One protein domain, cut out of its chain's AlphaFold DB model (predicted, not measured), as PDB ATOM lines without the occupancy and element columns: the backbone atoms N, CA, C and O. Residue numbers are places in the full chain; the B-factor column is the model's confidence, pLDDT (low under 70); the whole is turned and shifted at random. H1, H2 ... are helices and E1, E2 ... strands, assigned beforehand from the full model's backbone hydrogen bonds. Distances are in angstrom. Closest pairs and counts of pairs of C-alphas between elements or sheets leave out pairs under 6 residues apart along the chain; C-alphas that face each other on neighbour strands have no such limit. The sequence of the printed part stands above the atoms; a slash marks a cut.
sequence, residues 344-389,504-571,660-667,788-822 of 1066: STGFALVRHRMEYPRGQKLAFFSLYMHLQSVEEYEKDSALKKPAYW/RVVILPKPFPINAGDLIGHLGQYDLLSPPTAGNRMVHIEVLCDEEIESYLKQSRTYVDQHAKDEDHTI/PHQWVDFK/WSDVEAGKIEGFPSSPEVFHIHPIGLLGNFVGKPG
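What this domain is: This is residues 344 to 389, 504 to 571, 660 to 667 and 788 to 822 of the 1066 residues of the protein "Rhs element Vgr protein" of Caballeronia udeis (UniProt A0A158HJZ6). A long hairpin, E1 and E2, makes the spine of a strongly twisted sheet, with the shorter strands E3 and E4 added on E2's side. H2 reaches past the hairpin's turn, H1 lies beyond its other end, and two long stretches hold no named element, residues 504 to 539 and residues 792 to 803, the latter between H3 and E4. The 157 printed residues include four named helices and four named strands, in the order E1 E2 H1 E3 H2 H3 E4 H4; the sheet runs E1 E2 E3 E4, antiparallel. The class is mixed, helices and strands, with 66 residues in named elements, under half; the whole is only just loose, close to compact, with a radius of gyration of the C-alphas of 18.4 A and spans of 57 by 38 by 29 A.

How they stand to each other: E1, residues 346 to 355, and E2, 361 to 371, form a hairpin, with N 350 and O 366 2.9 A apart. E3, 540 to 545, is the antiparallel neighbour of E2, with N 367 and O 542 within hydrogen-bond range at 3.0 A. E4, 804 to 808, is the antiparallel neighbour of E3, with N 806 and O 545 within hydrogen-bond range at 2.8 A. H2, 548 to 563, is on one face of the sheet, two layers, at a height over the sheet of 6.0 A but over none of the strands; its closest C-alphas to E2 are Ile 549 and Leu 362, 6.7 A. H4, 810 to 817, only grazes the sheet; Pro 810 and Val 543 of E3 have the closest C-alphas, 6.0 A. H1, 374 to 379, and H3, 788 to 791, are not on it. Every O i to N i+4 pair is within hydrogen-bond range in H1 and H4, 11 of 12 in H2; H3 is too short for one.

Where its parts are: E1 begins at C-alpha 346 (-23.334, -30.852, 32.857) and is 30.3 A long, E2 29.3 A, H2 21.9 A, E3 17.1 A. H4 ends at C-alpha 817 (-18.243, -4.756, 41.766).

The domain as a whole: C-alphas 379 and 562 are farthest apart, 56.8 A. Cuts follow residues 389, 571 and 667, with C-alpha gaps of 13.2, 6.8 and 25.6 A. The link H3 to E4 is long. The 24 residues under pLDDT 70 include 526 to 537 and 818 to 822.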
ATOM      1  N   SER A 344     -18.427 -35.903  34.865       55.66
ATOM      2  CA  SER A 344     -19.718 -35.165  34.910       55.66
ATOM      3  C   SER A 344     -19.835 -33.949  33.955       55.66
ATOM      4  O   SER A 344     -19.539 -32.816  34.322       55.66
ATOM      5  N   THR A 345     -20.432 -34.141  32.773       58.69
ATOM      6  CA  THR A 345     -20.464 -33.167  31.651       58.69
ATOM      7  C   THR A 345     -21.556 -32.076  31.681       58.69
ATOM      8  O   THR A 345     -21.822 -31.442  30.660       58.69
ATOM      9  N   GLY A 346     -22.234 -31.828  32.807       71.44
ATOM     10  CA  GLY A 346     -23.334 -30.852  32.857       71.44
ATOM     11  C   GLY A 346     -22.867 -29.398  32.680       71.44
ATOM     12  O   GLY A 346     -21.915 -28.976  33.338       71.44
ATOM     13  N   PHE A 347     -23.558 -28.595  31.858       85.19
ATOM     14  CA  PHE A 347     -23.257 -27.162  31.712       85.19
ATOM     15  C   PHE A 347     -24.492 -26.256  31.549       85.19
ATOM     16  O   PHE A 347     -25.606 -26.717  31.291       85.19
ATOM     17  N   ALA A 348     -24.296 -24.949  31.745       89.81
ATOM     18  CA  ALA A 348     -25.310 -23.907  31.593       89.81
ATOM     19  C   ALA A 348     -24.685 -22.575  31.139       89.81
ATOM     20  O   ALA A 348     -23.788 -22.051  31.798       89.81
ATOM     21  N   LEU A 349     -25.194 -21.994  30.048       90.25
ATOM     22  CA  LEU A 349     -24.795 -20.671  29.554       90.25
ATOM     23  C   LEU A 349     -25.800 -19.607  30.022       90.25
ATOM     24  O   LEU A 349     -26.993 -19.702  29.732       90.25
ATOM     25  N   VAL A 350     -25.330 -18.581  30.735       91.31
ATOM     26  CA  VAL A 350     -26.177 -17.517  31.303       91.31
ATOM     27  C   VAL A 350     -25.837 -16.166  30.682       91.31
ATOM     28  O   VAL A 350     -24.687 -15.736  30.720       91.31
ATOM     29  N   ARG A 351     -26.853 -15.476  30.146       90.88
ATOM     30  CA  ARG A 351     -26.744 -14.112  29.607       90.88
ATOM     31  C   ARG A 351     -26.968 -13.070  30.702       90.88
ATOM     32  O   ARG A 351     -28.041 -13.025  31.304       90.88
ATOM     33  N   HIS A 352     -26.003 -12.178  30.875       90.81
ATOM     34  CA  HIS A 352     -26.049 -11.025  31.774       90.81
ATOM     35  C   HIS A 352     -26.198  -9.719  30.990       90.81
ATOM     36  O   HIS A 352     -25.949  -9.656  29.783       90.81
ATOM     37  N   ARG A 353     -26.586  -8.650  31.690       89.00
ATOM     38  CA  ARG A 353     -26.615  -7.292  31.139       89.00
ATOM     39  C   ARG A 353     -26.236  -6.278  32.211       89.00
ATOM     40  O   ARG A 353     -26.937  -6.162  33.212       89.00
ATOM     41  N   MET A 354     -25.163  -5.529  31.984       88.50
ATOM     42  CA  MET A 354     -24.804  -4.359  32.793       88.50
ATOM     43  C   MET A 354     -25.312  -3.085  32.099       88.50
ATOM     44  O   MET A 354     -25.403  -3.052  30.873       88.50
ATOM     45  N   GLU A 355     -25.657  -2.045  32.859       91.00
ATOM     46  CA  GLU A 355     -26.013  -0.723  32.324       91.00
ATOM     47  C   GLU A 355     -25.381   0.382  33.180       91.00
ATOM     48  O   GLU A 355     -25.888   0.713  34.253       91.00
ATOM     49  N   TYR A 356     -24.264   0.940  32.709       85.62
ATOM     50  CA  TYR A 356     -23.601   2.096  33.306       85.62
ATOM     51  C   TYR A 356     -22.749   2.844  32.262       85.62
ATOM     52  O   TYR A 356     -21.937   2.208  31.593       85.62
ATOM     53  N   PRO A 357     -22.844   4.185  32.168       84.50
ATOM     54  CA  PRO A 357     -23.952   5.020  32.633       84.50
ATOM     55  C   PRO A 357     -25.289   4.649  31.973       84.50
ATOM     56  O   PRO A 357     -25.352   3.901  31.000       84.50
ATOM     57  N   ARG A 358     -26.390   5.200  32.496       84.50
ATOM     58  CA  ARG A 358     -27.750   4.947  31.992       84.50
ATOM     59  C   ARG A 358     -27.844   5.166  30.475       84.50
ATOM     60  O   ARG A 358     -27.507   6.238  29.981       84.50
ATOM     61  N   GLY A 359     -28.373   4.174  29.759       84.69
ATOM     62  CA  GLY A 359     -28.452   4.146  28.298       84.69
ATOM     63  C   GLY A 359     -27.326   3.359  27.620       84.69
ATOM     64  O   GLY A 359     -27.577   2.787  26.562       84.69
ATOM     65  N   GLN A 360     -26.140   3.257  28.228       88.56
ATOM     66  CA  GLN A 360     -25.036   2.422  27.742       88.56
ATOM     67  C   GLN A 360     -25.093   1.059  28.418       88.56
ATOM     68  O   GLN A 360     -25.248   0.977  29.635       88.56
ATOM     69  N   LYS A 361     -25.018  -0.019  27.638       89.94
ATOM     70  CA  LYS A 361     -25.265  -1.376  28.134       89.94
ATOM     71  C   LYS A 361     -24.203  -2.315  27.596       89.94
ATOM     72  O   LYS A 361     -23.852  -2.202  26.434       89.94
ATOM     73  N   LEU A 362     -23.755  -3.234  28.439       91.69
ATOM     74  CA  LEU A 362     -22.833  -4.307  28.086       91.69
ATOM     75  C   LEU A 362     -23.583  -5.633  28.202       91.69
ATOM     76  O   LEU A 362     -24.111  -5.949  29.276       91.69
ATOM     77  N   ALA A 363     -23.630  -6.401  27.116       91.44
ATOM     78  CA  ALA A 363     -23.974  -7.816  27.173       91.44
ATOM     79  C   ALA A 363     -22.718  -8.624  27.527       91.44
ATOM     80  O   ALA A 363     -21.631  -8.363  27.018       91.44
ATOM     81  N   PHE A 364     -22.855  -9.605  28.415       93.06
ATOM     82  CA  PHE A 364     -21.801 -10.587  28.667       93.06
ATOM     83  C   PHE A 364     -22.424 -11.914  29.090       93.06
ATOM     84  O   PHE A 364     -23.561 -11.961  29.561       93.06
ATOM     85  N   PHE A 365     -21.688 -13.001  28.918       93.31
ATOM     86  CA  PHE A 365     -22.159 -14.357  29.160       93.31
ATOM     87  C   PHE A 365     -21.254 -15.039  30.171       93.31
ATOM     88  O   PHE A 365     -20.052 -14.794  30.178       93.31
ATOM     89  N   SER A 366     -21.820 -15.900  31.013       93.31
ATOM     90  CA  SER A 366     -21.044 -16.813  31.850       93.31
ATOM     91  C   SER A 366     -21.415 -18.256  31.548       93.31
ATOM     92  O   SER A 366     -22.589 -18.625  31.669       93.31
ATOM     93  N   LEU A 367     -20.422 -19.063  31.193       91.69
ATOM     94  CA  LEU A 367     -20.563 -20.504  31.028       91.69
ATOM     95  C   LEU A 367     -20.220 -21.176  32.360       91.69
ATOM     96  O   LEU A 367     -19.134 -20.963  32.890       91.69
ATOM     97  N   TYR A 368     -21.140 -21.972  32.896       90.31
ATOM     98  CA  TYR A 368     -20.914 -22.841  34.051       90.31
ATOM     99  C   TYR A 368     -20.788 -24.283  33.551       90.31
ATOM    100  O   TYR A 368     -21.762 -24.794  33.006       90.31
ATOM    101  N   MET A 369     -19.646 -24.943  33.742       83.44
ATOM    102  CA  MET A 369     -19.406 -26.340  33.340       83.44
ATOM    103  C   MET A 369     -19.022 -27.237  34.521       83.44
ATOM    104  O   MET A 369     -18.657 -26.755  35.596       83.44
ATOM    105  N   HIS A 370     -19.070 -28.550  34.298       77.19
ATOM    106  CA  HIS A 370     -18.912 -29.591  35.318       77.19
ATOM    107  C   HIS A 370     -19.961 -29.474  36.437       77.19
ATOM    108  O   HIS A 370     -19.706 -29.742  37.611       77.19
ATOM    109  N   LEU A 371     -21.171 -29.046  36.068       84.81
ATOM    110  CA  LEU A 371     -22.357 -29.172  36.904       84.81
ATOM    111  C   LEU A 371     -22.718 -30.654  37.061       84.81
ATOM    112  O   LEU A 371     -22.374 -31.500  36.230       84.81
ATOM    113  N   GLN A 372     -23.415 -30.962  38.151       85.12
ATOM    114  CA  GLN A 372     -23.774 -32.322  38.543       85.12
ATOM    115  C   GLN A 372     -24.505 -33.103  37.433       85.12
ATOM    116  O   GLN A 372     -25.434 -32.591  36.809       85.12
ATOM    117  N   SER A 373     -24.093 -34.355  37.207       78.62
ATOM    118  CA  SER A 373     -24.664 -35.221  36.174       78.62
ATOM    119  C   SER A 373     -26.117 -35.601  36.476       78.62
ATOM    120  O   SER A 373     -26.530 -35.714  37.634       78.62
ATOM    121  N   VAL A 374     -26.901 -35.828  35.418       76.50
ATOM    122  CA  VAL A 374     -28.321 -36.219  35.515       76.50
ATOM    123  C   VAL A 374     -28.487 -37.486  36.360       76.50
ATOM    124  O   VAL A 374     -29.372 -37.544  37.208       76.50
ATOM    125  N   GLU A 375     -27.579 -38.448  36.197       75.06
ATOM    126  CA  GLU A 375     -27.539 -39.700  36.957       75.06
ATOM    127  C   GLU A 375     -27.452 -39.462  38.480       75.06
ATOM    128  O   GLU A 375     -28.175 -40.089  39.254       75.06
ATOM    129  N   GLU A 376     -26.647 -38.497  38.944       77.38
ATOM    130  CA  GLU A 376     -26.603 -38.156  40.370       77.38
ATOM    131  C   GLU A 376     -27.866 -37.415  40.858       77.38
ATOM    132  O   GLU A 376     -28.302 -37.641  41.988       77.38
ATOM    133  N   TYR A 377     -28.501 -36.589  40.012       79.44
ATOM    134  CA  TYR A 377     -29.821 -36.001  40.301       79.44
ATOM    135  C   TYR A 377     -30.957 -37.042  40.330       79.44
ATOM    136  O   TYR A 377     -32.048 -36.734  40.818       79.44
ATOM    137  N   GLU A 378     -30.762 -38.236  39.769       76.50
ATOM    138  CA  GLU A 378     -31.700 -39.360  39.885       76.50
ATOM    139  C   GLU A 378     -31.385 -40.246  41.102       76.50
ATOM    140  O   GLU A 378     -32.316 -40.725  41.752       76.50
ATOM    141  N   LYS A 379     -30.104 -40.382  41.478       76.56
ATOM    142  CA  LYS A 379     -29.659 -41.076  42.702       76.56
ATOM    143  C   LYS A 379     -30.122 -40.386  43.993       76.56
ATOM    144  O   LYS A 379     -30.529 -41.086  44.919       76.56
ATOM    145  N   ASP A 380     -30.092 -39.050  44.073       76.19
ATOM    146  CA  ASP A 380     -30.601 -38.309  45.241       76.19
ATOM    147  C   ASP A 380     -31.837 -37.447  44.923       76.19
ATOM    148  O   ASP A 380     -31.762 -36.319  44.433       76.19
ATOM    149  N   SER A 381     -33.004 -37.974  45.302       69.12
ATOM    150  CA  SER A 381     -34.302 -37.295  45.186       69.12
ATOM    151  C   SER A 381     -34.471 -36.032  46.052       69.12
ATOM    152  O   SER A 381     -35.426 -35.285  45.833       69.12
ATOM    153  N   ALA A 382     -33.579 -35.762  47.016       77.25
ATOM    154  CA  ALA A 382     -33.582 -34.516  47.785       77.25
ATOM    155  C   ALA A 382     -32.971 -33.337  47.004       77.25
ATOM    156  O   ALA A 382     -33.224 -32.173  47.340       77.25
ATOM    157  N   LEU A 383     -32.203 -33.606  45.940       81.88
ATOM    158  CA  LEU A 383     -31.628 -32.572  45.088       81.88
ATOM    159  C   LEU A 383     -32.717 -31.901  44.248       81.88
ATOM    160  O   LEU A 383     -33.214 -32.444  43.256       81.88
ATOM    161  N   LYS A 384     -33.049 -30.657  44.614       83.62
ATOM    162  CA  LYS A 384     -33.840 -29.760  43.762       83.62
ATOM    163  C   LYS A 384     -33.169 -29.684  42.385       83.62
ATOM    164  O   LYS A 384     -31.990 -29.352  42.311       83.62
ATOM    165  N   LYS A 385     -33.922 -29.973  41.321       85.31
ATOM    166  CA  LYS A 385     -33.490 -29.800  39.925       85.31
ATOM    167  C   LYS A 385     -33.615 -28.320  39.503       85.31
ATOM    168  O   LYS A 385     -34.480 -27.622  40.049       85.31
ATOM    169  N   PRO A 386     -32.776 -27.811  38.581       88.19
ATOM    170  CA  PRO A 386     -32.892 -26.450  38.058       88.19
ATOM    171  C   PRO A 386     -34.271 -26.166  37.448       88.19
ATOM    172  O   PRO A 386     -34.890 -27.029  36.831       88.19
ATOM    173  N   ALA A 387     -34.769 -24.939  37.617       85.19
ATOM    174  CA  ALA A 387     -36.148 -24.582  37.255       85.19
ATOM    175  C   ALA A 387     -36.390 -24.405  35.740       85.19
ATOM    176  O   ALA A 387     -37.531 -24.206  35.328       85.19
ATOM    177  N   TYR A 388     -35.329 -24.474  34.930       84.50
ATOM    178  CA  TYR A 388     -35.366 -24.369  33.470       84.50
ATOM    179  C   TYR A 388     -35.284 -25.731  32.749       84.50
ATOM    180  O   TYR A 388     -35.254 -25.765  31.522       84.50
ATOM    181  N   TRP A 389     -35.234 -26.844  33.490       86.06
ATOM    182  CA  TRP A 389     -35.277 -28.201  32.931       86.06
ATOM    183  C   TRP A 389     -36.719 -28.602  32.570       86.06
ATOM    184  O   TRP A 389     -37.643 -28.380  33.358       86.06
ATOM    185  N   ARG A 504     -27.213 -33.001  24.054       79.94
ATOM    186  CA  ARG A 504     -27.264 -31.841  23.132       79.94
ATOM    187  C   ARG A 504     -27.317 -30.473  23.814       79.94
ATOM    188  O   ARG A 504     -27.715 -30.353  24.970       79.94
ATOM    189  N   VAL A 505     -27.027 -29.422  23.043       82.94
ATOM    190  CA  VAL A 505     -27.300 -28.026  23.416       82.94
ATOM    191  C   VAL A 505     -28.813 -27.769  23.394       82.94
ATOM    192  O   VAL A 505     -29.472 -27.946  22.369       82.94
ATOM    193  N   VAL A 506     -29.381 -27.327  24.521       84.94
ATOM    194  CA  VAL A 506     -30.818 -27.018  24.646       84.94
ATOM    195  C   VAL A 506     -31.030 -25.505  24.696       84.94
ATOM    196  O   VAL A 506     -30.851 -24.866  25.734       84.94
ATOM    197  N   ILE A 507     -31.457 -24.921  23.574       85.75
ATOM    198  CA  ILE A 507     -31.846 -23.506  23.504       85.75
ATOM    199  C   ILE A 507     -33.312 -23.375  23.920       85.75
ATOM    200  O   ILE A 507     -34.209 -23.911  23.269       85.75
ATOM    201  N   LEU A 508     -33.573 -22.640  25.000       82.44
ATOM    202  CA  LEU A 508     -34.933 -22.431  25.493       82.44
ATOM    203  C   LEU A 508     -35.729 -21.529  24.522       82.44
ATOM    204  O   LEU A 508     -35.274 -20.418  24.240       82.44
ATOM    205  N   PRO A 509     -36.949 -21.912  24.079       76.06
ATOM    206  CA  PRO A 509     -37.767 -21.104  23.157       76.06
ATOM    207  C   PRO A 509     -38.135 -19.699  23.664       76.06
ATOM    208  O   PRO A 509     -38.627 -18.865  22.902       76.06
ATOM    209  N   LYS A 510     -37.938 -19.442  24.962       79.88
ATOM    210  CA  LYS A 510     -37.917 -18.117  25.590       79.88
ATOM    211  C   LYS A 510     -36.812 -18.118  26.656       79.88
ATOM    212  O   LYS A 510     -36.733 -19.102  27.393       79.88
ATOM    213  N   PRO A 511     -36.011 -17.046  26.805       80.06
ATOM    214  CA  PRO A 511     -35.010 -16.965  27.866       80.06
ATOM    215  C   PRO A 511     -35.630 -17.134  29.259       80.06
ATOM    216  O   PRO A 511     -36.605 -16.457  29.593       80.06
ATOM    217  N   PHE A 512     -35.054 -18.015  30.080       84.69
ATOM    218  CA  PHE A 512     -35.471 -18.192  31.469       84.69
ATOM    219  C   PHE A 512     -34.879 -17.072  32.348       84.69
ATOM    220  O   PHE A 512     -33.664 -16.867  32.321       84.69
ATOM    221  N   PRO A 513     -35.688 -16.331  33.129       86.06
ATOM    222  CA  PRO A 513     -35.183 -15.280  34.008       86.06
ATOM    223  C   PRO A 513     -34.551 -15.881  35.272       86.06
ATOM    224  O   PRO A 513     -35.240 -16.499  36.080       86.06
ATOM    225  N   ILE A 514     -33.249 -15.665  35.459       81.00
ATOM    226  CA  ILE A 514     -32.493 -16.115  36.638       81.00
ATOM    227  C   ILE A 514     -32.358 -14.942  37.616       81.00
ATOM    228  O   ILE A 514     -31.823 -13.891  37.262       81.00
ATOM    229  N   ASN A 515     -32.842 -15.112  38.847       76.56
ATOM    230  CA  ASN A 515     -32.746 -14.128  39.925       76.56
ATOM    231  C   ASN A 515     -31.563 -14.450  40.857       76.56
ATOM    232  O   ASN A 515     -31.037 -15.565  40.883       76.56
ATOM    233  N   ALA A 516     -31.166 -13.487  41.694       65.69
ATOM    234  CA  ALA A 516     -30.168 -13.729  42.734       65.69
ATOM    235  C   ALA A 516     -30.636 -14.836  43.703       65.69
ATOM    236  O   ALA A 516     -31.669 -14.702  44.357       65.69
ATOM    237  N   GLY A 517     -29.855 -15.915  43.806       64.19
ATOM    238  CA  GLY A 517     -30.170 -17.081  44.640       64.19
ATOM    239  C   GLY A 517     -30.980 -18.189  43.952       64.19
ATOM    240  O   GLY A 517     -31.247 -19.202  44.598       64.19
ATOM    241  N   ASP A 518     -31.343 -18.047  42.672       76.94
ATOM    242  CA  ASP A 518     -31.934 -19.155  41.915       76.94
ATOM    243  C   ASP A 518     -30.902 -20.255  41.614       76.94
ATOM    244  O   ASP A 518     -29.709 -20.005  41.439       76.94
ATOM    245  N   LEU A 519     -31.379 -21.502  41.549       84.06
ATOM    246  CA  LEU A 519     -30.536 -22.662  41.274       84.06
ATOM    247  C   LEU A 519     -30.269 -22.790  39.770       84.06
ATOM    248  O   LEU A 519     -31.152 -23.210  39.022       84.06
ATOM    249  N   ILE A 520     -29.032 -22.489  39.373       84.94
ATOM    250  CA  ILE A 520     -28.493 -22.795  38.040       84.94
ATOM    251  C   ILE A 520     -28.126 -24.286  37.971       84.94
ATOM    252  O   ILE A 520     -28.582 -24.996  37.086       84.94
ATOM    253  N   GLY A 521     -27.391 -24.794  38.963       87.38
ATOM    254  CA  GLY A 521     -27.096 -26.217  39.131       87.38
ATOM    255  C   GLY A 521     -26.232 -26.471  40.365       87.38
ATOM    256  O   GLY A 521     -25.639 -25.538  40.911       87.38
ATOM    257  N   HIS A 522     -26.175 -27.721  40.820       86.94
ATOM    258  CA  HIS A 522     -25.247 -28.147  41.874       86.94
ATOM    259  C   HIS A 522     -23.853 -28.434  41.307       86.94
ATOM    260  O   HIS A 522     -23.704 -28.763  40.128       86.94
ATOM    261  N   LEU A 523     -22.841 -28.354  42.173       85.88
ATOM    262  CA  LEU A 523     -21.452 -28.681  41.844       85.88
ATOM    263  C   LEU A 523     -21.323 -30.168  41.471       85.88
ATOM    264  O   LEU A 523     -21.686 -31.052  42.261       85.88
ATOM    265  N   GLY A 524     -20.809 -30.433  40.273       75.69
ATOM    266  CA  GLY A 524     -20.557 -31.776  39.767       75.69
ATOM    267  C   GLY A 524     -19.129 -32.233  40.022       75.69
ATOM    268  O   GLY A 524     -18.363 -31.603  40.753       75.69
ATOM    269  N   GLN A 525     -18.788 -33.371  39.433       70.19
ATOM    270  CA  GLN A 525     -17.424 -33.888  39.431       70.19
ATOM    271  C   GLN A 525     -16.618 -33.121  38.377       70.19
ATOM    272  O   GLN A 525     -17.089 -32.968  37.257       70.19
ATOM    273  N   TYR A 526     -15.438 -32.607  38.725       61.19
ATOM    274  CA  TYR A 526     -14.585 -31.930  37.745       61.19
ATOM    275  C   TYR A 526     -14.017 -32.955  36.757       61.19
ATOM    276  O   TYR A 526     -13.467 -33.967  37.196       61.19
ATOM    277  N   ASP A 527     -14.148 -32.702  35.454       55.09
ATOM    278  CA  ASP A 527     -13.753 -33.675  34.434       55.09
ATOM    279  C   ASP A 527     -12.225 -33.837  34.381       55.09
ATOM    280  O   ASP A 527     -11.474 -32.895  34.115       55.09
ATOM    281  N   LEU A 528     -11.775 -35.069  34.611       48.72
ATOM    282  CA  LEU A 528     -10.402 -35.540  34.448       48.72
ATOM    283  C   LEU A 528     -10.446 -36.881  33.708       48.72
ATOM    284  O   LEU A 528     -11.409 -37.637  33.837       48.72
ATOM    285  N   LEU A 529      -9.367 -37.241  33.008       37.84
ATOM    286  CA  LEU A 529      -9.175 -38.574  32.403       37.84
ATOM    287  C   LEU A 529      -8.820 -39.643  33.466       37.84
ATOM    288  O   LEU A 529      -8.011 -40.544  33.247       37.84
ATOM    289  N   SER A 530      -9.336 -39.478  34.683       38.81
ATOM    290  CA  SER A 530      -9.026 -40.243  35.890       38.81
ATOM    291  C   SER A 530     -10.059 -39.912  36.978       38.81
ATOM    292  O   SER A 530     -10.669 -38.846  36.926       38.81
ATOM    293  N   PRO A 531     -10.253 -40.778  37.990       37.19
ATOM    294  CA  PRO A 531     -11.215 -40.519  39.052       37.19
ATOM    295  C   PRO A 531     -10.827 -39.257  39.837       37.19
ATOM    296  O   PRO A 531      -9.705 -39.213  40.365       37.19
ATOM    297  N   PRO A 532     -11.730 -38.280  40.034       38.44
ATOM    298  CA  PRO A 532     -11.579 -37.357  41.144       38.44
ATOM    299  C   PRO A 532     -11.673 -38.157  42.448       38.44
ATOM    300  O   PRO A 532     -12.606 -38.937  42.663       38.44
ATOM    301  N   THR A 533     -10.710 -37.968  43.348       40.41
ATOM    302  CA  THR A 533     -10.797 -38.539  44.697       40.41
ATOM    303  C   THR A 533     -12.035 -37.986  45.409       40.41
ATOM    304  O   THR A 533     -12.367 -36.802  45.297       40.41
ATOM    305  N   ALA A 534     -12.753 -38.859  46.121       39.09
ATOM    306  CA  ALA A 534     -14.078 -38.555  46.656       39.09
ATOM    307  C   ALA A 534     -14.069 -37.327  47.592       39.09
ATOM    308  O   ALA A 534     -13.633 -37.407  48.741       39.09
ATOM    309  N   GLY A 535     -14.577 -36.194  47.094       45.56
ATOM    310  CA  GLY A 535     -14.720 -34.950  47.856       45.56
ATOM    311  C   GLY A 535     -14.824 -33.686  47.000       45.56
ATOM    312  O   GLY A 535     -15.676 -32.838  47.268       45.56
ATOM    313  N   ASN A 536     -14.012 -33.562  45.946       53.03
ATOM    314  CA  ASN A 536     -13.865 -32.302  45.202       53.03
ATOM    315  C   ASN A 536     -14.939 -32.110  44.118       53.03
ATOM    316  O   ASN A 536     -14.664 -32.191  42.921       53.03
ATOM    317  N   ARG A 537     -16.168 -31.805  44.549       68.75
ATOM    318  CA  ARG A 537     -17.196 -31.239  43.664       68.75
ATOM    319  C   ARG A 537     -16.855 -29.788  43.330       68.75
ATOM    320  O   ARG A 537     -16.636 -28.994  44.244       68.75
ATOM    321  N   MET A 538     -16.822 -29.434  42.049       71.81
ATOM    322  CA  MET A 538     -16.411 -28.104  41.579       71.81
ATOM    323  C   MET A 538     -17.330 -27.597  40.456       71.81
ATOM    324  O   MET A 538     -18.358 -28.199  40.157       71.81
ATOM    325  N   VAL A 539     -16.989 -26.441  39.885       80.94
ATOM    326  CA  VAL A 539     -17.609 -25.857  38.691       80.94
ATOM    327  C   VAL A 539     -16.538 -25.033  37.974       80.94
ATOM    328  O   VAL A 539     -15.822 -24.266  38.621       80.94
ATOM    329  N   HIS A 540     -16.398 -25.195  36.661       83.94
ATOM    330  CA  HIS A 540     -15.584 -24.302  35.832       83.94
ATOM    331  C   HIS A 540     -16.486 -23.142  35.394       83.94
ATOM    332  O   HIS A 540     -17.623 -23.368  34.981       83.94
ATOM    333  N   ILE A 541     -16.020 -21.902  35.569       90.06
ATOM    334  CA  ILE A 541     -16.754 -20.696  35.180       90.06
ATOM    335  C   ILE A 541     -15.890 -19.856  34.245       90.06
ATOM    336  O   ILE A 541     -14.879 -19.301  34.676       90.06
ATOM    337  N   GLU A 542     -16.339 -19.699  33.007       91.44
ATOM    338  CA  GLU A 542     -15.838 -18.684  32.079       91.44
ATOM    339  C   GLU A 542     -16.784 -17.483  32.053       91.44
ATOM    340  O   GLU A 542     -17.985 -17.619  32.299       91.44
ATOM    341  N   VAL A 543     -16.256 -16.303  31.718       94.75
ATOM    342  CA  VAL A 543     -17.058 -15.110  31.423       94.75
ATOM    343  C   VAL A 543     -16.520 -14.457  30.156       94.75
ATOM    344  O   VAL A 543     -15.328 -14.167  30.084       94.75
ATOM    345  N   LEU A 544     -17.389 -14.226  29.173       93.62
ATOM    346  CA  LEU A 544     -17.025 -13.712  27.852       93.62
ATOM    347  C   LEU A 544     -17.987 -12.624  27.358       93.62
ATOM    348  O   LEU A 544     -19.155 -12.574  27.752       93.62
ATOM    349  N   CYS A 545     -17.489 -11.742  26.497       92.75
ATOM    350  CA  CYS A 545     -18.236 -10.650  25.872       92.75
ATOM    351  C   CYS A 545     -17.672 -10.323  24.483       92.75
ATOM    352  O   CYS A 545     -16.565 -10.738  24.142       92.75
ATOM    353  N   ASP A 546     -18.443  -9.607  23.672       90.75
ATOM    354  CA  ASP A 546     -17.988  -9.108  22.374       90.75
ATOM    355  C   ASP A 546     -17.124  -7.837  22.514       90.75
ATOM    356  O   ASP A 546     -16.726  -7.416  23.602       90.75
ATOM    357  N   GLU A 547     -16.812  -7.225  21.376       90.06
ATOM    358  CA  GLU A 547     -16.005  -6.013  21.255       90.06
ATOM    359  C   GLU A 547     -16.682  -4.718  21.753       90.06
ATOM    360  O   GLU A 547     -16.012  -3.684  21.840       90.06
ATOM    361  N   GLU A 548     -17.954  -4.738  22.189       90.62
ATOM    362  CA  GLU A 548     -18.562  -3.566  22.838       90.62
ATOM    363  C   GLU A 548     -17.839  -3.195  24.148       90.62
ATOM    364  O   GLU A 548     -17.816  -2.012  24.517       90.62
ATOM    365  N   ILE A 549     -17.193  -4.166  24.818       93.12
ATOM    366  CA  ILE A 549     -16.487  -4.001  26.102       93.12
ATOM    367  C   ILE A 549     -15.488  -2.845  26.104       93.12
ATOM    368  O   ILE A 549     -15.440  -2.081  27.065       93.12
ATOM    369  N   GLU A 550     -14.717  -2.652  25.037       92.75
ATOM    370  CA  GLU A 550     -13.686  -1.610  24.990       92.75
ATOM    371  C   GLU A 550     -14.302  -0.212  24.965       92.75
ATOM    372  O   GLU A 550     -13.894   0.703  25.696       92.75
ATOM    373  N   SER A 551     -15.351  -0.068  24.152       92.94
ATOM    374  CA  SER A 551     -16.143   1.152  24.082       92.94
ATOM    375  C   SER A 551     -16.824   1.427  25.425       92.94
ATOM    376  O   SER A 551     -16.848   2.575  25.874       92.94
ATOM    377  N   TYR A 552     -17.322   0.383  26.095       94.56
ATOM    378  CA  TYR A 552     -17.997   0.455  27.384       94.56
ATOM    379  C   TYR A 552     -17.034   0.877  28.500       94.56
ATOM    380  O   TYR A 552     -17.304   1.847  29.202       94.56
ATOM    381  N   LEU A 553     -15.862   0.241  28.610       94.44
ATOM    382  CA  LEU A 553     -14.800   0.610  29.555       94.44
ATOM    383  C   LEU A 553     -14.401   2.082  29.402       94.44
ATOM    384  O   LEU A 553     -14.327   2.818  30.389       94.44
ATOM    385  N   LYS A 554     -14.170   2.528  28.162       93.00
ATOM    386  CA  LYS A 554     -13.782   3.909  27.857       93.00
ATOM    387  C   LYS A 554     -14.870   4.909  28.248       93.00
ATOM    388  O   LYS A 554     -14.558   5.930  28.865       93.00
ATOM    389  N   GLN A 555     -16.130   4.631  27.915       93.00
ATOM    390  CA  GLN A 555     -17.246   5.525  28.233       93.00
ATOM    391  C   GLN A 555     -17.571   5.528  29.735       93.00
ATOM    392  O   GLN A 555     -17.773   6.601  30.300       93.00
ATOM    393  N   SER A 556     -17.526   4.369  30.399       93.62
ATOM    394  CA  SER A 556     -17.722   4.214  31.846       93.62
ATOM    395  C   SER A 556     -16.679   5.006  32.644       93.62
ATOM    396  O   SER A 556     -17.051   5.807  33.500       93.62
ATOM    397  N   ARG A 557     -15.385   4.885  32.296       94.44
ATOM    398  CA  ARG A 557     -14.292   5.705  32.861       94.44
ATOM    399  C   ARG A 557     -14.542   7.202  32.655       94.44
ATOM    400  O   ARG A 557     -14.651   7.941  33.626       94.44
ATOM    401  N   THR A 558     -14.766   7.613  31.402       94.12
ATOM    402  CA  THR A 558     -15.064   9.016  31.041       94.12
ATOM    403  C   THR A 558     -16.255   9.585  31.821       94.12
ATOM    404  O   THR A 558     -16.261  10.766  32.162       94.12
ATOM    405  N   TYR A 559     -17.271   8.764  32.106       93.69
ATOM    406  CA  TYR A 559     -18.441   9.185  32.866       93.69
ATOM    407  C   TYR A 559     -18.133   9.368  34.356       93.69
ATOM    408  O   TYR A 559     -18.541  10.385  34.917       93.69
ATOM    409  N   VAL A 560     -17.403   8.432  34.982       92.44
ATOM    410  CA  VAL A 560     -16.962   8.547  36.385       92.44
ATOM    411  C   VAL A 560     -16.152   9.826  36.580       92.44
ATOM    412  O   VAL A 560     -16.524  10.644  37.417       92.44
ATOM    413  N   ASP A 561     -15.137  10.050  35.742       89.69
ATOM    414  CA  ASP A 561     -14.224  11.200  35.827       89.69
ATOM    415  C   ASP A 561     -14.940  12.568  35.684       89.69
ATOM    416  O   ASP A 561     -14.367  13.613  35.995       89.69
ATOM    417  N   GLN A 562     -16.192  12.576  35.207       91.12
ATOM    418  CA  GLN A 562     -17.029  13.767  35.014       91.12
ATOM    419  C   GLN A 562     -18.197  13.897  36.010       91.12
ATOM    420  O   GLN A 562     -18.692  15.009  36.202       91.12
ATOM    421  N   HIS A 563     -18.677  12.798  36.609       90.06
ATOM    422  CA  HIS A 563     -19.956  12.768  37.340       90.06
ATOM    423  C   HIS A 563     -19.921  12.065  38.703       90.06
ATOM    424  O   HIS A 563     -20.883  12.203  39.463       90.06
ATOM    425  N   ALA A 564     -18.878  11.293  39.016       84.81
ATOM    426  CA  ALA A 564     -18.805  10.570  40.279       84.81
ATOM    427  C   ALA A 564     -18.489  11.501  41.454       84.81
ATOM    428  O   ALA A 564     -17.742  12.474  41.344       84.81
ATOM    429  N   LYS A 565     -19.064  11.175  42.607       84.19
ATOM    430  CA  LYS A 565     -18.867  11.868  43.878       84.19
ATOM    431  C   LYS A 565     -17.886  11.091  44.748       84.19
ATOM    432  O   LYS A 565     -17.665   9.903  44.537       84.19
ATOM    433  N   ASP A 566     -17.420  11.711  45.830       75.75
ATOM    434  CA  ASP A 566     -16.621  11.034  46.865       75.75
ATOM    435  C   ASP A 566     -17.257   9.721  47.377       75.75
ATOM    436  O   ASP A 566     -16.547   8.762  47.657       75.75
ATOM    437  N   GLU A 567     -18.591   9.650  47.460       75.88
ATOM    438  CA  GLU A 567     -19.326   8.458  47.926       75.88
ATOM    439  C   GLU A 567     -19.318   7.267  46.944       75.88
ATOM    440  O   GLU A 567     -19.552   6.137  47.372       75.88
ATOM    441  N   ASP A 568     -18.999   7.487  45.663       80.31
ATOM    442  CA  ASP A 568     -18.922   6.437  44.633       80.31
ATOM    443  C   ASP A 568     -17.557   5.708  44.609       80.31
ATOM    444  O   ASP A 568     -17.416   4.652  43.984       80.31
ATOM    445  N   HIS A 569     -16.537   6.253  45.284       86.38
ATOM    446  CA  HIS A 569     -15.150   5.777  45.230       86.38
ATOM    447  C   HIS A 569     -14.876   4.718  46.314       86.38
ATOM    448  O   HIS A 569     -14.286   4.988  47.360       86.38
ATOM    449  N   THR A 570     -15.359   3.491  46.090       86.62
ATOM    450  CA  THR A 570     -15.374   2.417  47.104       86.62
ATOM    451  C   THR A 570     -14.191   1.438  47.049       86.62
ATOM    452  O   THR A 570     -14.268   0.370  47.662       86.62
ATOM    453  N   ILE A 571     -13.117   1.743  46.315       88.75
ATOM    454  CA  ILE A 571     -11.932   0.881  46.166       88.75
ATOM    455  C   ILE A 571     -10.675   1.656  46.572       88.75
ATOM    456  O   ILE A 571     -10.369   2.672  45.964       88.75
ATOM    457  N   PRO A 660     -15.670   1.590  41.392       89.44
ATOM    458  CA  PRO A 660     -15.872   0.323  40.674       89.44
ATOM    459  C   PRO A 660     -16.051   0.483  39.159       89.44
ATOM    460  O   PRO A 660     -15.479  -0.269  38.371       89.44
ATOM    461  N   HIS A 661     -16.791   1.512  38.740       90.88
ATOM    462  CA  HIS A 661     -17.124   1.780  37.341       90.88
ATOM    463  C   HIS A 661     -15.972   2.386  36.511       90.88
ATOM    464  O   HIS A 661     -16.074   2.430  35.286       90.88
ATOM    465  N   GLN A 662     -14.841   2.766  37.117       91.56
ATOM    466  CA  GLN A 662     -13.592   2.973  36.369       91.56
ATOM    467  C   GLN A 662     -12.956   1.648  35.927       91.56
ATOM    468  O   GLN A 662     -12.014   1.677  35.139       91.56
ATOM    469  N   TRP A 663     -13.449   0.491  36.399       91.75
ATOM    470  CA  TRP A 663     -12.840  -0.823  36.179       91.75
ATOM    471  C   TRP A 663     -11.344  -0.776  36.520       91.75
ATOM    472  O   TRP A 663     -10.481  -0.799  35.638       91.75
ATOM    473  N   VAL A 664     -11.052  -0.650  37.818       88.56
ATOM    474  CA  VAL A 664      -9.709  -0.353  38.339       88.56
ATOM    475  C   VAL A 664      -8.694  -1.384  37.839       88.56
ATOM    476  O   VAL A 664      -8.882  -2.591  38.008       88.56
ATOM    477  N   ASP A 665      -7.647  -0.877  37.188       88.00
ATOM    478  CA  ASP A 665      -6.555  -1.608  36.532       88.00
ATOM    479  C   ASP A 665      -6.937  -2.632  35.452       88.00
ATOM    480  O   ASP A 665      -6.057  -3.336  34.958       88.00
ATOM    481  N   PHE A 666      -8.201  -2.700  35.014       93.06
ATOM    482  CA  PHE A 666      -8.558  -3.594  33.912       93.06
ATOM    483  C   PHE A 666      -7.959  -3.123  32.579       93.06
ATOM    484  O   PHE A 666      -8.239  -2.005  32.125       93.06
ATOM    485  N   LYS A 667      -7.179  -3.995  31.931       91.94
ATOM    486  CA  LYS A 667      -6.596  -3.777  30.598       91.94
ATOM    487  C   LYS A 667      -7.144  -4.819  29.624       91.94
ATOM    488  O   LYS A 667      -7.063  -6.015  29.902       91.94
ATOM    489  N   TRP A 788     -20.549 -23.595  20.136       88.62
ATOM    490  CA  TRP A 788     -20.647 -22.192  19.699       88.62
ATOM    491  C   TRP A 788     -21.606 -21.976  18.524       88.62
ATOM    492  O   TRP A 788     -22.507 -21.137  18.587       88.62
ATOM    493  N   SER A 789     -21.458 -22.782  17.471       85.75
ATOM    494  CA  SER A 789     -22.311 -22.725  16.280       85.75
ATOM    495  C   SER A 789     -23.757 -23.135  16.573       85.75
ATOM    496  O   SER A 789     -24.670 -22.768  15.831       85.75
ATOM    497  N   ASP A 790     -24.018 -23.818  17.690       84.81
ATOM    498  CA  ASP A 790     -25.374 -24.088  18.153       84.81
ATOM    499  C   ASP A 790     -26.074 -22.853  18.727       84.81
ATOM    500  O   ASP A 790     -27.299 -22.827  18.702       84.81
ATOM    501  N   VAL A 791     -25.363 -21.797  19.138       83.62
ATOM    502  CA  VAL A 791     -25.961 -20.590  19.757       83.62
ATOM    503  C   VAL A 791     -25.666 -19.265  19.039       83.62
ATOM    504  O   VAL A 791     -26.176 -18.224  19.459       83.62
ATOM    505  N   GLU A 792     -24.892 -19.305  17.953       79.69
ATOM    506  CA  GLU A 792     -24.418 -18.139  17.197       79.69
ATOM    507  C   GLU A 792     -25.518 -17.258  16.550       79.69
ATOM    508  O   GLU A 792     -26.729 -17.456  16.715       79.69
ATOM    509  N   ALA A 793     -25.071 -16.222  15.830       64.38
ATOM    510  CA  ALA A 793     -25.863 -15.091  15.352       64.38
ATOM    511  C   ALA A 793     -27.242 -15.470  14.769       64.38
ATOM    512  O   ALA A 793     -27.365 -16.060  13.697       64.38
ATOM    513  N   GLY A 794     -28.300 -15.051  15.472       66.62
ATOM    514  CA  GLY A 794     -29.701 -15.291  15.104       66.62
ATOM    515  C   GLY A 794     -30.425 -16.306  15.993       66.62
ATOM    516  O   GLY A 794     -31.655 -16.303  16.004       66.62
ATOM    517  N   LYS A 795     -29.701 -17.118  16.776       75.12
ATOM    518  CA  LYS A 795     -30.290 -18.086  17.719       75.12
ATOM    519  C   LYS A 795     -30.445 -17.520  19.134       75.12
ATOM    520  O   LYS A 795     -31.491 -17.713  19.753       75.12
ATOM    521  N   ILE A 796     -29.452 -16.773  19.626       80.00
ATOM    522  CA  ILE A 796     -29.525 -16.027  20.893       80.00
ATOM    523  C   ILE A 796     -29.365 -14.519  20.634       80.00
ATOM    524  O   ILE A 796     -28.433 -14.068  19.973       80.00
ATOM    525  N   GLU A 797     -30.291 -13.719  21.172       76.56
ATOM    526  CA  GLU A 797     -30.251 -12.251  21.104       76.56
ATOM    527  C   GLU A 797     -28.999 -11.711  21.823       76.56
ATOM    528  O   GLU A 797     -28.823 -11.928  23.025       76.56
ATOM    529  N   GLY A 798     -28.154 -10.967  21.105       78.19
ATOM    530  CA  GLY A 798     -26.959 -10.331  21.670       78.19
ATOM    531  C   GLY A 798     -25.866 -11.307  22.116       78.19
ATOM    532  O   GLY A 798     -25.088 -10.955  22.993       78.19
ATOM    533  N   PHE A 799     -25.838 -12.531  21.575       87.75
ATOM    534  CA  PHE A 799     -24.672 -13.414  21.676       87.75
ATOM    535  C   PHE A 799     -23.631 -13.035  20.601       87.75
ATOM    536  O   PHE A 799     -24.049 -12.656  19.500       87.75
ATOM    537  N   PRO A 800     -22.310 -13.112  20.876       88.75
ATOM    538  CA  PRO A 800     -21.287 -12.672  19.928       88.75
ATOM    539  C   PRO A 800     -21.346 -13.420  18.588       88.75
ATOM    540  O   PRO A 800     -21.497 -14.640  18.534       88.75
ATOM    541  N   SER A 801     -21.208 -12.680  17.488       84.06
ATOM    542  CA  SER A 801     -21.237 -13.217  16.118       84.06
ATOM    543  C   SER A 801     -19.906 -13.811  15.647       84.06
ATOM    544  O   SER A 801     -19.873 -14.466  14.609       84.06
ATOM    545  N   SER A 802     -18.823 -13.584  16.393       87.75
ATOM    546  CA  SER A 802     -17.503 -14.185  16.192       87.75
ATOM    547  C   SER A 802     -17.116 -14.974  17.445       87.75
ATOM    548  O   SER A 802     -17.438 -14.519  18.545       87.75
ATOM    549  N   PRO A 803     -16.411 -16.114  17.318       88.12
ATOM    550  CA  PRO A 803     -15.823 -16.801  18.462       88.12
ATOM    551  C   PRO A 803     -14.612 -16.073  19.060       88.12
ATOM    552  O   PRO A 803     -14.192 -16.436  20.154       88.12
ATOM    553  N   GLU A 804     -14.056 -15.057  18.386       88.94
ATOM    554  CA  GLU A 804     -12.982 -14.195  18.903       88.94
ATOM    555  C   GLU A 804     -13.529 -13.151  19.889       88.94
ATOM    556  O   GLU A 804     -13.800 -11.999  19.529       88.94
ATOM    557  N   VAL A 805     -13.688 -13.568  21.144       91.12
ATOM    558  CA  VAL A 805     -14.360 -12.824  22.216       91.12
ATOM    559  C   VAL A 805     -13.395 -12.375  23.310       91.12
ATOM    560  O   VAL A 805     -12.301 -12.907  23.476       91.12
ATOM    561  N   PHE A 806     -13.802 -11.371  24.082       93.81
ATOM    562  CA  PHE A 806     -13.060 -10.889  25.239       93.81
ATOM    563  C   PHE A 806     -13.438 -11.687  26.492       93.81
ATOM    564  O   PHE A 806     -14.551 -11.566  27.012       93.81
ATOM    565  N   HIS A 807     -12.491 -12.475  26.999       93.62
ATOM    566  CA  HIS A 807     -12.621 -13.248  28.229       93.62
ATOM    567  C   HIS A 807     -12.271 -12.392  29.455       93.62
ATOM    568  O   HIS A 807     -11.207 -11.769  29.514       93.62
ATOM    569  N   ILE A 808     -13.157 -12.372  30.454       94.44
ATOM    570  CA  ILE A 808     -13.019 -11.618  31.707       94.44
ATOM    571  C   ILE A 808     -12.844 -12.605  32.867       94.44
ATOM    572  O   ILE A 808     -13.650 -13.515  33.044       94.44
ATOM    573  N   HIS A 809     -11.844 -12.408  33.729       92.38
ATOM    574  CA  HIS A 809     -11.671 -13.266  34.907       92.38
ATOM    575  C   HIS A 809     -12.862 -13.112  35.890       92.38
ATOM    576  O   HIS A 809     -13.009 -12.041  36.488       92.38
ATOM    577  N   PRO A 810     -13.666 -14.162  36.181       90.50
ATOM    578  CA  PRO A 810     -14.916 -14.033  36.947       90.50
ATOM    579  C   PRO A 810     -14.719 -13.469  38.359       90.50
ATOM    580  O   PRO A 810     -15.428 -12.555  38.772       90.50
ATOM    581  N   ILE A 811     -13.723 -13.969  39.099       85.31
ATOM    582  CA  ILE A 811     -13.421 -13.473  40.454       85.31
ATOM    583  C   ILE A 811     -12.878 -12.034  40.440       85.31
ATOM    584  O   ILE A 811     -13.194 -11.268  41.347       85.31
ATOM    585  N   GLY A 812     -12.120 -11.635  39.412       86.69
ATOM    586  CA  GLY A 812     -11.650 -10.255  39.251       86.69
ATOM    587  C   GLY A 812     -12.803  -9.291  38.970       86.69
ATOM    588  O   GLY A 812     -12.910  -8.255  39.623       86.69
ATOM    589  N   LEU A 813     -13.705  -9.676  38.057       89.50
ATOM    590  CA  LEU A 813     -14.944  -8.959  37.744       89.50
ATOM    591  C   LEU A 813     -15.818  -8.782  38.991       89.50
ATOM    592  O   LEU A 813     -16.145  -7.656  39.366       89.50
ATOM    593  N   LEU A 814     -16.154  -9.879  39.673       84.81
ATOM    594  CA  LEU A 814     -16.962  -9.834  40.892       84.81
ATOM    595  C   LEU A 814     -16.261  -9.021  41.988       84.81
ATOM    596  O   LEU A 814     -16.867  -8.113  42.543       84.81
ATOM    597  N   GLY A 815     -14.974  -9.258  42.244       77.56
ATOM    598  CA  GLY A 815     -14.182  -8.517  43.232       77.56
ATOM    599  C   GLY A 815     -14.003  -7.022  42.935       77.56
ATOM    600  O   GLY A 815     -13.561  -6.283  43.810       77.56
ATOM    601  N   ASN A 816     -14.351  -6.556  41.732       87.06
ATOM    602  CA  ASN A 816     -14.407  -5.135  41.392       87.06
ATOM    603  C   ASN A 816     -15.773  -4.498  41.705       87.06
ATOM    604  O   ASN A 816     -15.820  -3.327  42.067       87.06
ATOM    605  N   PHE A 817     -16.870  -5.253  41.580       82.81
ATOM    606  CA  PHE A 817     -18.243  -4.756  41.766       82.81
ATOM    607  C   PHE A 817     -18.912  -5.201  43.079       82.81
ATOM    608  O   PHE A 817     -19.988  -4.712  43.425       82.81
ATOM    609  N   VAL A 818     -18.272  -6.081  43.857       67.31
ATOM    610  CA  VAL A 818     -18.646  -6.382  45.244       67.31
ATOM    611  C   VAL A 818     -18.370  -5.149  46.113       67.31
ATOM    612  O   VAL A 818     -17.235  -4.863  46.498       67.31
ATOM    613  N   GLY A 819     -19.443  -4.410  46.409       56.34
ATOM    614  CA  GLY A 819     -19.452  -3.298  47.361       56.34
ATOM    615  C   GLY A 819     -19.268  -3.761  48.811       56.34
ATOM    616  O   GLY A 819     -18.643  -4.791  49.069       56.34
ATOM    617  N   LYS A 820     -19.809  -3.002  49.780       49.38
ATOM    618  CA  LYS A 820     -19.843  -3.394  51.211       49.38
ATOM    619  C   LYS A 820     -20.330  -4.843  51.345       49.38
ATOM    620  O   LYS A 820     -21.229  -5.199  50.582       49.38
ATOM    621  N   PRO A 821     -19.731  -5.683  52.222       48.62
ATOM    622  CA  PRO A 821     -20.189  -7.056  52.394       48.62
ATOM    623  C   PRO A 821     -21.655  -6.985  52.803       48.62
ATOM    624  O   PRO A 821     -21.984  -6.563  53.910       48.62
ATOM    625  N   GLY A 822     -22.528  -7.273  51.838       55.00
ATOM    626  CA  GLY A 822     -23.950  -7.044  51.996       55.00
ATOM    627  C   GLY A 822     -24.458  -7.912  53.126       55.00
ATOM    628  O   GLY A 822     -24.033  -9.062  53.286       55.00
TER     629      GLY A 822